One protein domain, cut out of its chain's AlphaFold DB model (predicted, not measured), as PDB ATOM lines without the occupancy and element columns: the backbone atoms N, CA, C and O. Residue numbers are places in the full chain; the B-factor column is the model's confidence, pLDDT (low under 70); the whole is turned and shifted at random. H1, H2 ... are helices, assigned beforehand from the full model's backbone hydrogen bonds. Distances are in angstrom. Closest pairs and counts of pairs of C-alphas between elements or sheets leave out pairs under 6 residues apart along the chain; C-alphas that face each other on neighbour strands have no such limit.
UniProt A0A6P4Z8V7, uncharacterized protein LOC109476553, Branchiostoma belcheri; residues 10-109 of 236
ATOM      1  N   ALA A  10      61.700 124.383  44.790       80.19
ATOM      2  CA  ALA A  10      62.836 125.291  44.688       80.19
ATOM      3  C   ALA A  10      62.410 126.763  44.804       80.19
ATOM      4  O   ALA A  10      63.032 127.523  45.542       80.19
ATOM      5  N   ASP A  11      61.310 127.147  44.151       83.44
ATOM      6  CA  ASP A  11      60.791 128.516  44.189       83.44
ATOM      7  C   ASP A  11      60.322 128.884  45.601       83.44
ATOM      8  O   ASP A  11      60.588 129.987  46.079       83.44
ATOM      9  N   LYS A  12      59.658 127.953  46.301       81.12
ATOM     10  CA  LYS A  12      59.196 128.179  47.677       81.12
ATOM     11  C   LYS A  12      60.358 128.320  48.661       81.12
ATOM     12  O   LYS A  12      60.332 129.208  49.511       81.12
ATOM     13  N   LEU A  13      61.390 127.485  48.528       83.44
ATOM     14  CA  LEU A  13      62.605 127.581  49.342       83.44
ATOM     15  C   LEU A  13      63.367 128.881  49.054       83.44
ATOM     16  O   LEU A  13      63.791 129.569  49.979       83.44
ATOM     17  N   GLN A  14      63.464 129.282  47.787       85.25
ATOM     18  CA  GLN A  14      64.086 130.547  47.405       85.25
ATOM     19  C   GLN A  14      63.293 131.760  47.917       85.25
ATOM     20  O   GLN A  14      63.888 132.760  48.335       85.25
ATOM     21  N   ALA A  15      61.960 131.685  47.913       81.94
ATOM     22  CA  ALA A  15      61.097 132.709  48.488       81.94
ATOM     23  C   ALA A  15      61.311 132.819  50.004       81.94
ATOM     24  O   ALA A  15      61.500 133.926  50.511       81.94
ATOM     25  N   LEU A  16      61.382 131.683  50.706       82.44
ATOM     26  CA  LEU A  16      61.702 131.628  52.129       82.44
ATOM     27  C   LEU A  16      63.061 132.281  52.420       82.44
ATOM     28  O   LEU A  16      63.137 133.207  53.224       82.44
ATOM     29  N   GLU A  17      64.122 131.882  51.716       83.12
ATOM     30  CA  GLU A  17      65.453 132.484  51.871       83.12
ATOM     31  C   GLU A  17      65.454 133.997  51.619       83.12
ATOM     32  O   GLU A  17      66.094 134.767  52.339       83.12
ATOM     33  N   SER A  18      64.726 134.439  50.594       81.25
ATOM     34  CA  SER A  18      64.596 135.856  50.243       81.25
ATOM     35  C   SER A  18      63.881 136.655  51.332       81.25
ATOM     36  O   SER A  18      64.303 137.770  51.647       81.25
ATOM     37  N   CYS A  19      62.831 136.088  51.929       75.06
ATOM     38  CA  CYS A  19      62.130 136.676  53.068       75.06
ATOM     39  C   CYS A  19      63.042 136.788  54.295       75.06
ATOM     40  O   CYS A  19      63.059 137.827  54.951       75.06
ATOM     41  N   LEU A  20      63.851 135.763  54.566       79.50
ATOM     42  CA  LEU A  20      64.763 135.734  55.711       79.50
ATOM     43  C   LEU A  20      65.897 136.754  55.594       79.50
ATOM     44  O   LEU A  20      66.286 137.345  56.595       79.50
ATOM     45  N   LYS A  21      66.399 137.016  54.380       77.75
ATOM     46  CA  LYS A  21      67.411 138.062  54.135       77.75
ATOM     47  C   LYS A  21      66.920 139.474  54.467       77.75
ATOM     48  O   LYS A  21      67.747 140.361  54.646       77.75
ATOM     49  N   ARG A  22      65.602 139.697  54.505       73.00
ATOM     50  CA  ARG A  22      64.992 141.006  54.791       73.00
ATOM     51  C   ARG A  22      64.727 141.250  56.275       73.00
ATOM     52  O   ARG A  22      64.357 142.367  56.614       73.00
ATOM     53  N   GLN A  23      64.852 140.235  57.128       74.38
ATOM     54  CA  GLN A  23      64.555 140.361  58.553       74.38
ATOM     55  C   GLN A  23      65.822 140.516  59.391       74.38
ATOM     56  O   GLN A  23      66.819 139.833  59.159       74.38
ATOM     57  N   ASP A  24      65.747 141.380  60.405       71.94
ATOM     58  CA  ASP A  24      66.885 141.740  61.256       71.94
ATOM     59  C   ASP A  24      67.354 140.580  62.152       71.94
ATOM     60  O   ASP A  24      68.544 140.444  62.439       71.94
ATOM     61  N   SER A  25      66.432 139.700  62.562       82.25
ATOM     62  CA  SER A  25      66.735 138.476  63.310       82.25
ATOM     63  C   SER A  25      66.240 137.246  62.560       82.25
ATOM     64  O   SER A  25      65.067 137.144  62.203       82.25
ATOM     65  N   LYS A  26      67.129 136.261  62.379       84.94
ATOM     66  CA  LYS A  26      66.785 134.982  61.741       84.94
ATOM     67  C   LYS A  26      65.712 134.209  62.514       84.94
ATOM     68  O   LYS A  26      64.913 133.535  61.874       84.94
ATOM     69  N   ASP A  27      65.664 134.320  63.845       84.31
ATOM     70  CA  ASP A  27      64.627 133.652  64.651       84.31
ATOM     71  C   ASP A  27      63.242 134.209  64.334       84.31
ATOM     72  O   ASP A  27      62.306 133.451  64.096       84.31
ATOM     73  N   ILE A  28      63.139 135.541  64.278       87.56
ATOM     74  CA  ILE A  28      61.906 136.244  63.911       87.56
ATOM     75  C   ILE A  28      61.514 135.857  62.477       87.56
ATOM     76  O   ILE A  28      60.350 135.558  62.214       87.56
ATOM     77  N   GLY A  29      62.517 135.729  61.602       90.88
ATOM     78  CA  GLY A  29      62.401 135.249  60.225       90.88
ATOM     79  C   GLY A  29      61.694 133.921  60.107       90.88
ATOM     80  O   GLY A  29      60.650 133.807  59.458       90.88
ATOM     81  N   TYR A  30      62.275 132.909  60.735       92.31
ATOM     82  CA  TYR A  30      61.727 131.568  60.671       92.31
ATOM     83  C   TYR A  30      60.434 131.426  61.474       92.31
ATOM     84  O   TYR A  30      59.565 130.667  61.058       92.31
ATOM     85  N   GLY A  31      60.256 132.178  62.563       93.81
ATOM     86  CA  GLY A  31      58.989 132.229  63.290       93.81
ATOM     87  C   GLY A  31      57.853 132.760  62.420       93.81
ATOM     88  O   GLY A  31      56.800 132.133  62.310       93.81
ATOM     89  N   HIS A  32      58.082 133.875  61.725       92.50
ATOM     90  CA  HIS A  32      57.125 134.418  60.767       92.50
ATOM     91  C   HIS A  32      56.830 133.412  59.649       92.50
ATOM     92  O   HIS A  32      55.671 133.165  59.329       92.50
ATOM     93  N   ALA A  33      57.866 132.798  59.071       93.06
ATOM     94  CA  ALA A  33      57.696 131.773  58.044       93.06
ATOM     95  C   ALA A  33      56.883 130.567  58.539       93.06
ATOM     96  O   ALA A  33      56.028 130.071  57.809       93.06
ATOM     97  N   LEU A  34      57.107 130.134  59.782       95.94
ATOM     98  CA  LEU A  34      56.344 129.069  60.422       95.94
ATOM     99  C   LEU A  34      54.862 129.441  60.521       95.94
ATOM    100  O   LEU A  34      54.012 128.657  60.098       95.94
ATOM    101  N   ARG A  35      54.539 130.643  61.019       95.75
ATOM    102  CA  ARG A  35      53.148 131.120  61.075       95.75
ATOM    103  C   ARG A  35      52.517 131.139  59.683       95.75
ATOM    104  O   ARG A  35      51.437 130.577  59.509       95.75
ATOM    105  N   GLU A  36      53.183 131.758  58.707       94.56
ATOM    106  CA  GLU A  36      52.667 131.879  57.337       94.56
ATOM    107  C   GLU A  36      52.428 130.509  56.688       94.56
ATOM    108  O   GLU A  36      51.401 130.293  56.044       94.56
ATOM    109  N   ALA A  37      53.326 129.549  56.917       95.31
ATOM    110  CA  ALA A  37      53.155 128.183  56.447       95.31
ATOM    111  C   ALA A  37      51.928 127.507  57.073       95.31
ATOM    112  O   ALA A  37      51.142 126.880  56.363       95.31
ATOM    113  N   ILE A  38      51.706 127.681  58.381       96.19
ATOM    114  CA  ILE A  38      50.543 127.110  59.071       96.19
ATOM    115  C   ILE A  38      49.240 127.719  58.540       96.19
ATOM    116  O   ILE A  38      48.318 126.975  58.201       96.19
ATOM    117  N   VAL A  39      49.151 129.048  58.410       95.88
ATOM    118  CA  VAL A  39      47.928 129.706  57.908       95.88
ATOM    119  C   VAL A  39      47.676 129.425  56.427       95.88
ATOM    120  O   VAL A  39      46.521 129.442  56.004       95.88
ATOM    121  N   ALA A  40      48.715 129.123  55.645       94.75
ATOM    122  CA  ALA A  40      48.602 128.660  54.262       94.75
ATOM    123  C   ALA A  40      48.364 127.142  54.144       94.75
ATOM    124  O   ALA A  40      48.115 126.648  53.046       94.75
ATOM    125  N   SER A  41      48.432 126.399  55.255       94.50
ATOM    126  CA  SER A  41      48.484 124.932  55.272       94.50
ATOM    127  C   SER A  41      49.607 124.356  54.383       94.50
ATOM    128  O   SER A  41      49.477 123.252  53.843       94.50
ATOM    129  N   ASP A  42      50.718 125.084  54.235       93.81
ATOM    130  CA  ASP A  42      51.904 124.645  53.499       93.81
ATOM    131  C   ASP A  42      52.804 123.804  54.407       93.81
ATOM    132  O   ASP A  42      53.692 124.297  55.103       93.81
ATOM    133  N   HIS A  43      52.547 122.501  54.403       91.88
ATOM    134  CA  HIS A  43      53.232 121.570  55.285       91.88
ATOM    135  C   HIS A  43      54.746 121.492  55.030       91.88
ATOM    136  O   HIS A  43      55.518 121.351  55.972       91.88
ATOM    137  N   LEU A  44      55.189 121.632  53.778       91.50
ATOM    138  CA  LEU A  44      56.612 121.561  53.436       91.50
ATOM    139  C   LEU A  44      57.377 122.750  54.020       91.50
ATOM    140  O   LEU A  44      58.427 122.567  54.633       91.50
ATOM    141  N   ILE A  45      56.830 123.960  53.876       93.69
ATOM    142  CA  ILE A  45      57.452 125.167  54.433       93.69
ATOM    143  C   ILE A  45      57.370 125.176  55.959       93.69
ATOM    144  O   ILE A  45      58.307 125.638  56.605       93.69
ATOM    145  N   GLU A  46      56.317 124.602  56.546       95.12
ATOM    146  CA  GLU A  46      56.236 124.414  57.996       95.12
ATOM    147  C   GLU A  46      57.401 123.549  58.509       95.12
ATOM    148  O   GLU A  46      58.115 123.948  59.429       95.12
ATOM    149  N   LEU A  47      57.628 122.385  57.887       94.81
ATOM    150  CA  LEU A  47      58.720 121.481  58.254       94.81
ATOM    151  C   LEU A  47      60.094 122.123  58.050       94.81
ATOM    152  O   LEU A  47      60.972 121.982  58.903       94.81
ATOM    153  N   GLU A  48      60.284 122.842  56.942       94.25
ATOM    154  CA  GLU A  48      61.541 123.534  56.667       94.25
ATOM    155  C   GLU A  48      61.808 124.661  57.673       94.25
ATOM    156  O   GLU A  48      62.943 124.817  58.132       94.25
ATOM    157  N   ALA A  49      60.776 125.417  58.068       95.31
ATOM    158  CA  ALA A  49      60.892 126.467  59.079       95.31
ATOM    159  C   ALA A  49      61.277 125.883  60.448       95.31
ATOM    160  O   ALA A  49      62.208 126.383  61.083       95.31
ATOM    161  N   LEU A  50      60.636 124.784  60.870       96.19
ATOM    162  CA  LEU A  50      60.978 124.068  62.106       96.19
ATOM    163  C   LEU A  50      62.412 123.526  62.074       96.19
ATOM    164  O   LEU A  50      63.187 123.766  63.003       96.19
ATOM    165  N   LYS A  51      62.805 122.850  60.985       95.75
ATOM    166  CA  LYS A  51      64.179 122.356  60.802       95.75
ATOM    167  C   LYS A  51      65.192 123.495  60.879       95.75
ATOM    168  O   LYS A  51      66.230 123.352  61.517       95.75
ATOM    169  N   SER A  52      64.904 124.621  60.235       95.25
ATOM    170  CA  SER A  52      65.829 125.753  60.160       95.25
ATOM    171  C   SER A  52      65.962 126.507  61.484       95.25
ATOM    172  O   SER A  52      67.072 126.909  61.840       95.25
ATOM    173  N   LEU A  53      64.875 126.642  62.253       96.25
ATOM    174  CA  LEU A  53      64.942 127.075  63.655       96.25
ATOM    175  C   LEU A  53      65.831 126.122  64.466       96.25
ATOM    176  O   LEU A  53      66.669 126.573  65.246       96.25
ATOM    177  N   GLY A  54      65.693 124.808  64.245       96.44
ATOM    178  CA  GLY A  54      66.490 123.797  64.939       96.44
ATOM    179  C   GLY A  54      67.975 123.936  64.614       96.44
ATOM    180  O   GLY A  54      68.810 123.966  65.515       96.44
ATOM    181  N   ASP A  55      68.301 124.134  63.334       96.62
ATOM    182  CA  ASP A  55      69.663 124.401  62.866       96.62
ATOM    183  C   ASP A  55      70.241 125.681  63.490       96.62
ATOM    184  O   ASP A  55      71.419 125.708  63.853       96.62
ATOM    185  N   LEU A  56      69.435 126.732  63.651       95.69
ATOM    186  CA  LEU A  56      69.864 127.988  64.264       95.69
ATOM    187  C   LEU A  56      70.223 127.807  65.746       95.69
ATOM    188  O   LEU A  56      71.304 128.230  66.168       95.69
ATOM    189  N   HIS A  57      69.373 127.117  66.507       96.75
ATOM    190  CA  HIS A  57      69.655 126.755  67.897       96.75
ATOM    191  C   HIS A  57      70.849 125.799  68.013       96.75
ATOM    192  O   HIS A  57      71.718 125.998  68.858       96.75
ATOM    193  N   LEU A  58      70.993 124.837  67.099       96.69
ATOM    194  CA  LEU A  58      72.155 123.953  67.057       96.69
ATOM    195  C   LEU A  58      73.459 124.736  66.839       96.69
ATOM    196  O   LEU A  58      74.452 124.477  67.519       96.69
ATOM    197  N   GLN A  59      73.485 125.714  65.922       96.81
ATOM    198  CA  GLN A  59      74.677 126.552  65.736       96.81
ATOM    199  C   GLN A  59      74.987 127.400  66.973       96.81
ATOM    200  O   GLN A  59      76.159 127.542  67.325       96.81
ATOM    201  N   ARG A  60      73.965 127.929  67.654       95.81
ATOM    202  CA  ARG A  60      74.152 128.646  68.921       95.81
ATOM    203  C   ARG A  60      74.721 127.734  69.994       95.81
ATOM    204  O   ARG A  60      75.774 128.059  70.526       95.81
ATOM    205  N   GLY A  61      74.120 126.567  70.221       95.94
ATOM    206  CA  GLY A  61      74.601 125.573  71.183       95.94
ATOM    207  C   GLY A  61      76.036 125.125  70.907       95.94
ATOM    208  O   GLY A  61      76.828 124.984  71.834       95.94
ATOM    209  N   LYS A  62      76.437 124.998  69.636       96.00
ATOM    210  CA  LYS A  62      77.838 124.735  69.260       96.00
ATOM    211  C   LYS A  62      78.795 125.850  69.677       96.00
ATOM    212  O   LYS A  62      79.907 125.560  70.111       96.00
ATOM    213  N   LEU A  63      78.388 127.104  69.494       96.38
ATOM    214  CA  LEU A  63      79.214 128.273  69.786       96.38
ATOM    215  C   LEU A  63      79.303 128.537  71.293       96.38
ATOM    216  O   LEU A  63      80.390 128.774  71.816       96.38
ATOM    217  N   THR A  64      78.163 128.499  71.979       96.62
ATOM    218  CA  THR A  64      78.039 128.864  73.395       96.62
ATOM    219  C   THR A  64      78.288 127.694  74.336       96.62
ATOM    220  O   THR A  64      78.584 127.921  75.505       96.62
ATOM    221  N   LYS A  65      78.190 126.452  73.840       95.62
ATOM    222  CA  LYS A  65      78.162 125.225  74.652       95.62
ATOM    223  C   LYS A  65      77.033 125.246  75.688       95.62
ATOM    224  O   LYS A  65      77.183 124.725  76.789       95.62
ATOM    225  N   ASP A  66      75.905 125.854  75.331       94.62
ATOM    226  CA  ASP A  66      74.713 125.904  76.171       94.62
ATOM    227  C   ASP A  66      73.816 124.690  75.899       94.62
ATOM    228  O   ASP A  66      73.334 124.501  74.779       94.62
ATOM    229  N   SER A  67      73.572 123.872  76.927       94.06
ATOM    230  CA  SER A  67      72.670 122.721  76.842       94.06
ATOM    231  C   SER A  67      71.240 123.121  76.477       94.06
ATOM    232  O   SER A  67      70.579 122.375  75.759       94.06
ATOM    233  N   ALA A  68      70.778 124.304  76.899       93.25
ATOM    234  CA  ALA A  68      69.427 124.772  76.603       93.25
ATOM    235  C   ALA A  68      69.220 125.011  75.099       93.25
ATOM    236  O   ALA A  68      68.139 124.764  74.573       93.25
ATOM    237  N   GLU A  69      70.255 125.447  74.379       95.81
ATOM    238  CA  GLU A  69      70.187 125.600  72.923       95.81
ATOM    239  C   GLU A  69      70.121 124.238  72.213       95.81
ATOM    240  O   GLU A  69      69.393 124.092  71.231       95.81
ATOM    241  N   PHE A  70      70.801 123.213  72.737       94.88
ATOM    242  CA  PHE A  70      70.641 121.847  72.231       94.88
ATOM    243  C   PHE A  70      69.243 121.284  72.503       94.88
ATOM    244  O   PHE A  70      68.688 120.628  71.624       94.88
ATOM    245  N   ASP A  71      68.653 121.564  73.668       93.12
ATOM    246  CA  ASP A  71      67.283 121.137  73.983       93.12
ATOM    247  C   ASP A  71      66.259 121.776  73.037       93.12
ATOM    248  O   ASP A  71      65.407 121.075  72.493       93.12
ATOM    249  N   LYS A  72      66.385 123.082  72.758       94.25
ATOM    250  CA  LYS A  72      65.527 123.773  71.778       94.25
ATOM    251  C   LYS A  72      65.670 123.171  70.382       94.25
ATOM    252  O   LYS A  72      64.668 122.901  69.722       94.25
ATOM    253  N   ALA A  73      66.906 122.925  69.937       95.69
ATOM    254  CA  ALA A  73      67.164 122.289  68.646       95.69
ATOM    255  C   ALA A  73      66.520 120.896  68.569       95.69
ATOM    256  O   ALA A  73      65.851 120.576  67.587       95.69
ATOM    257  N   ALA A  74      66.670 120.094  69.624       92.94
ATOM    258  CA  ALA A  74      66.063 118.774  69.719       92.94
ATOM    259  C   ALA A  74      64.529 118.838  69.667       92.94
ATOM    260  O   ALA A  74      63.916 118.079  68.915       92.94
ATOM    261  N   ALA A  75      63.911 119.769  70.401       92.19
ATOM    262  CA  ALA A  75      62.463 119.963  70.402       92.19
ATOM    263  C   ALA A  75      61.928 120.321  69.004       92.19
ATOM    264  O   ALA A  75      60.947 119.732  68.549       92.19
ATOM    265  N   LEU A  76      62.611 121.215  68.288       95.19
ATOM    266  CA  LEU A  76      62.237 121.633  66.936       95.19
ATOM    267  C   LEU A  76      62.390 120.522  65.895       95.19
ATOM    268  O   LEU A  76      61.486 120.315  65.082       95.19
ATOM    269  N   TYR A  77      63.500 119.778  65.917       94.94
ATOM    270  CA  TYR A  77      63.675 118.643  65.008       94.94
ATOM    271  C   TYR A  77      62.663 117.534  65.286       94.94
ATOM    272  O   TYR A  77      62.114 116.972  64.341       94.94
ATOM    273  N   ALA A  78      62.372 117.250  66.558       90.94
ATOM    274  CA  ALA A  78      61.351 116.283  66.935       90.94
ATOM    275  C   ALA A  78      59.956 116.733  66.472       90.94
ATOM    276  O   ALA A  78      59.225 115.943  65.879       90.94
ATOM    277  N   ALA A  79      59.607 118.010  66.668       91.31
ATOM    278  CA  ALA A  79      58.350 118.572  66.183       91.31
ATOM    279  C   ALA A  79      58.226 118.438  64.659       91.31
ATOM    280  O   ALA A  79      57.183 118.004  64.171       91.31
ATOM    281  N   ALA A  80      59.286 118.753  63.907       93.75
ATOM    282  CA  ALA A  80      59.314 118.548  62.463       93.75
ATOM    283  C   ALA A  80      59.151 117.062  62.102       93.75
ATOM    284  O   ALA A  80      58.326 116.724  61.260       93.75
ATOM    285  N   TYR A  81      59.888 116.168  62.764       91.94
ATOM    286  CA  TYR A  81      59.871 114.733  62.481       91.94
ATOM    287  C   TYR A  81      58.484 114.118  62.698       91.94
ATOM    288  O   TYR A  81      57.969 113.446  61.813       91.94
ATOM    289  N   LEU A  82      57.834 114.421  63.826       87.12
ATOM    290  CA  LEU A  82      56.495 113.913  64.160       87.12
ATOM    291  C   LEU A  82      55.410 114.404  63.206       87.12
ATOM    292  O   LEU A  82      54.407 113.730  62.987       87.12
ATOM    293  N   ARG A  83      55.587 115.605  62.657       89.25
ATOM    294  CA  ARG A  83      54.641 116.183  61.703       89.25
ATOM    295  C   ARG A  83      54.892 115.671  60.289       89.25
ATOM    296  O   ARG A  83      54.007 115.824  59.460       89.25
ATOM    297  N   CYS A  84      56.068 115.108  60.015       90.75
ATOM    298  CA  CYS A  84      56.510 114.743  58.682       90.75
ATOM    299  C   CYS A  84      55.820 113.473  58.176       90.75
ATOM    300  O   CYS A  84      55.857 112.425  58.814       90.75
ATOM    301  N   THR A  85      55.230 113.558  56.985       89.06
ATOM    302  CA  THR A  85      54.660 112.402  56.274       89.06
ATOM    303  C   THR A  85      55.537 111.916  55.122       89.06
ATOM    304  O   THR A  85      55.211 110.916  54.489       89.06
ATOM    305  N   ASP A  86      56.610 112.645  54.808       91.44
ATOM    306  CA  ASP A  86      57.513 112.357  53.698       91.44
ATOM    307  C   ASP A  86      58.724 111.537  54.188       91.44
ATOM    308  O   ASP A  86      59.446 111.995  55.078       91.44
ATOM    309  N   PRO A  87      58.967 110.327  53.650       89.94
ATOM    310  CA  PRO A  87      60.050 109.468  54.127       89.94
ATOM    311  C   PRO A  87      61.454 110.068  53.973       89.94
ATOM    312  O   PRO A  87      62.286 109.887  54.863       89.94
ATOM    313  N   ASP A  88      61.724 110.788  52.883       90.00
ATOM    314  CA  ASP A  88      63.056 111.330  52.584       90.00
ATOM    315  C   ASP A  88      63.380 112.520  53.502       90.00
ATOM    316  O   ASP A  88      64.474 112.626  54.077       90.00
ATOM    317  N   MET A  89      62.396 113.393  53.723       90.12
ATOM    318  CA  MET A  89      62.485 114.460  54.717       90.12
ATOM    319  C   MET A  89      62.567 113.884  56.137       90.12
ATOM    320  O   MET A  89      63.353 114.369  56.956       90.12
ATOM    321  N   GLY A  90      61.834 112.804  56.421       92.69
ATOM    322  CA  GLY A  90      61.913 112.067  57.681       92.69
ATOM    323  C   GLY A  90      63.322 111.539  57.966       92.69
ATOM    324  O   GLY A  90      63.844 111.742  59.063       92.69
ATOM    325  N   GLN A  91      63.990 110.943  56.973       94.19
ATOM    326  CA  GLN A  91      65.392 110.518  57.095       94.19
ATOM    327  C   GLN A  91      66.331 111.704  57.331       94.19
ATOM    328  O   GLN A  91      67.212 111.641  58.190       94.19
ATOM    329  N   THR A  92      66.119 112.811  56.615       94.06
ATOM    330  CA  THR A  92      66.907 114.037  56.800       94.06
ATOM    331  C   THR A  92      66.798 114.559  58.233       94.06
ATOM    332  O   THR A  92      67.810 114.905  58.847       94.06
ATOM    333  N   LEU A  93      65.588 114.583  58.791       94.56
ATOM    334  CA  LEU A  93      65.332 114.999  60.169       94.56
ATOM    335  C   LEU A  93      65.932 114.018  61.183       94.56
ATOM    336  O   LEU A  93      66.574 114.458  62.134       94.56
ATOM    337  N   SER A  94      65.828 112.708  60.942       93.88
ATOM    338  CA  SER A  94      66.473 111.683  61.776       93.88
ATOM    339  C   SER A  94      67.987 111.886  61.840       93.88
ATOM    340  O   SER A  94      68.562 111.942  62.924       93.88
ATOM    341  N   HIS A  95      68.642 112.101  60.695       95.56
ATOM    342  CA  HIS A  95      70.080 112.375  60.656       95.56
ATOM    343  C   HIS A  95      70.457 113.658  61.403       95.56
ATOM    344  O   HIS A  95      71.533 113.732  62.001       95.56
ATOM    345  N   ARG A  96      69.594 114.682  61.377       95.44
ATOM    346  CA  ARG A  96      69.811 115.929  62.125       95.44
ATOM    347  C   ARG A  96      69.721 115.710  63.629       95.44
ATOM    348  O   ARG A  96      70.587 116.217  64.341       95.44
ATOM    349  N   ILE A  97      68.746 114.925  64.087       94.19
ATOM    350  CA  ILE A  97      68.614 114.518  65.492       94.19
ATOM    351  C   ILE A  97      69.867 113.746  65.921       94.19
ATOM    352  O   ILE A  97      70.554 114.177  66.845       94.19
ATOM    353  N   ASP A  98      70.253 112.700  65.186       94.44
ATOM    354  CA  ASP A  98      71.435 111.887  65.503       94.44
ATOM    355  C   ASP A  98      72.725 112.718  65.546       94.44
ATOM    356  O   ASP A  98      73.589 112.530  66.409       94.44
ATOM    357  N   TYR A  99      72.890 113.635  64.590       96.00
ATOM    358  CA  TYR A  99      74.046 114.526  64.539       96.00
ATOM    359  C   TYR A  99      74.087 115.461  65.752       96.00
ATOM    360  O   TYR A  99      75.131 115.594  66.396       96.00
ATOM    361  N   MET A 100      72.956 116.084  66.080       95.69
ATOM    362  CA  MET A 100      72.805 116.978  67.225       95.69
ATOM    363  C   MET A 100      73.070 116.251  68.555       95.69
ATOM    364  O   MET A 100      73.801 116.770  69.404       95.69
ATOM    365  N   GLU A 101      72.575 115.022  68.720       94.06
ATOM    366  CA  GLU A 101      72.845 114.196  69.901       94.06
ATOM    367  C   GLU A 101      74.324 113.829  70.039       94.06
ATOM    368  O   GLU A 101      74.915 113.957  71.111       94.06
ATOM    369  N   LYS A 102      74.956 113.373  68.953       95.44
ATOM    370  CA  LYS A 102      76.388 113.046  68.970       95.44
ATOM    371  C   LYS A 102      77.212 114.267  69.363       95.44
ATOM    372  O   LYS A 102      78.124 114.164  70.182       95.44
ATOM    373  N   LEU A 103      76.869 115.422  68.802       95.38
ATOM    374  CA  LEU A 103      77.591 116.663  69.027       95.38
ATOM    375  C   LEU A 103      77.423 117.194  70.455       95.38
ATOM    376  O   LEU A 103      78.404 117.594  71.077       95.38
ATOM    377  N   SER A 104      76.207 117.162  70.997       94.88
ATOM    378  CA  SER A 104      75.943 117.553  72.388       94.88
ATOM    379  C   SER A 104      76.678 116.649  73.378       94.88
ATOM    380  O   SER A 104      77.349 117.163  74.271       94.88
ATOM    381  N   ARG A 105      76.680 115.323  73.172       94.69
ATOM    382  CA  ARG A 105      77.472 114.392  73.995       94.69
ATOM    383  C   ARG A 105      78.964 114.725  73.967       94.69
ATOM    384  O   ARG A 105      79.616 114.685  75.008       94.69
ATOM    385  N   GLN A 106      79.505 115.057  72.796       95.62
ATOM    386  CA  GLN A 106      80.918 115.415  72.642       95.62
ATOM    387  C   GLN A 106      81.265 116.740  73.329       95.62
ATOM    388  O   GLN A 106      82.297 116.837  73.990       95.62
ATOM    389  N   LEU A 107      80.420 117.760  73.180       95.25
ATOM    390  CA  LEU A 107      80.704 119.106  73.684       95.25
ATOM    391  C   LEU A 107      80.370 119.284  75.169       95.25
ATOM    392  O   LEU A 107      80.992 120.118  75.824       95.25
ATOM    393  N   LEU A 108      79.421 118.506  75.697       94.19
ATOM    394  CA  LEU A 108      78.831 118.684  77.028       94.19
ATOM    395  C   LEU A 108      78.965 117.424  77.901       94.19
ATOM    396  O   LEU A 108      78.061 117.077  78.653       94.19
ATOM    397  N   GLN A 109      80.099 116.724  77.799       92.19
ATOM    398  CA  GLN A 109      80.480 115.624  78.705       92.19
ATOM    399  C   GLN A 109      79.431 114.498  78.805       92.19
ATOM    400  O   GLN A 109      79.089 114.027  79.886       92.19
TER     401      GLN A 109
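AT A GLANCE: This is residues 10 to 109 of the 236 residues of the protein "uncharacterized protein LOC109476553" of Branchiostoma belcheri (UniProt A0A6P4Z8V7). Three long helices, H3, H4 and H5, stand side by side as an up-and-down bundle, each running against the one before it. H2 packs on H3 as a fourth helix, apart from H4 and H5, and short H1 packs slantwise on H2 at that edge. The printed part has 100 residues with five named helices, H1 to H5 in chain order, and no named strand: the class is all helix. It is compact, with a radius of gyration of the C-alphas of 13.6 A and spans of 42 by 33 by 20 A.

IN THESE COORDINATES: Find C-alpha 43 at (53.232, 121.570, 55.285); from there H3, the longest helix, residues 43 to 64, runs 31.6 A to C-alpha 64 at (78.039, 128.864, 73.395). H4 is residues 67 to 83, 24.4 A. H5, residues 87 to 107, runs 30.0 A to C-alpha 107 at (80.704, 119.106, 73.684). Before H3, look for H2 at residues 26 to 40, 20.7 A, and H1 at residues 10 to 20, 15.3 A.

HOW THE PARTS SIT: Begin at the hub, H3. It touches H4, opposite ways at a shallow tilt of 16 degrees, and their closest C-alphas, of Gly 54 and Ala 73, are 4.1 A apart; the two form a helical hairpin. H4 and H5, also a hairpin, touch at Tyr 81 and Gly 90, closest C-alphas 5.9 A apart. H3 and H5 only just touch, with 3 pairs of C-alphas within 8 A, the closest those of Leu 58 and Met 100 at 7.0 A. H2 and H3, a third hairpin, have closest C-alphas Ala 37 and Glu 46, 5.1 A apart. H1 touches H2 at a steep tilt of 48 degrees, the closest C-alphas being those of Leu 20 and Gly 29 at 5.1 A, and is apart from H4 and H5. In each of H1 to H5, every O i to N i+4 pair is within hydrogen-bond range.

THE WHOLE: The two C-alphas farthest apart, of Ala 40 and Gln 109, are 42.2 A apart. The printed part has no cut, and its four links are tight. The mean pLDDT of the printed part is 91.6, and no printed residue is under 70.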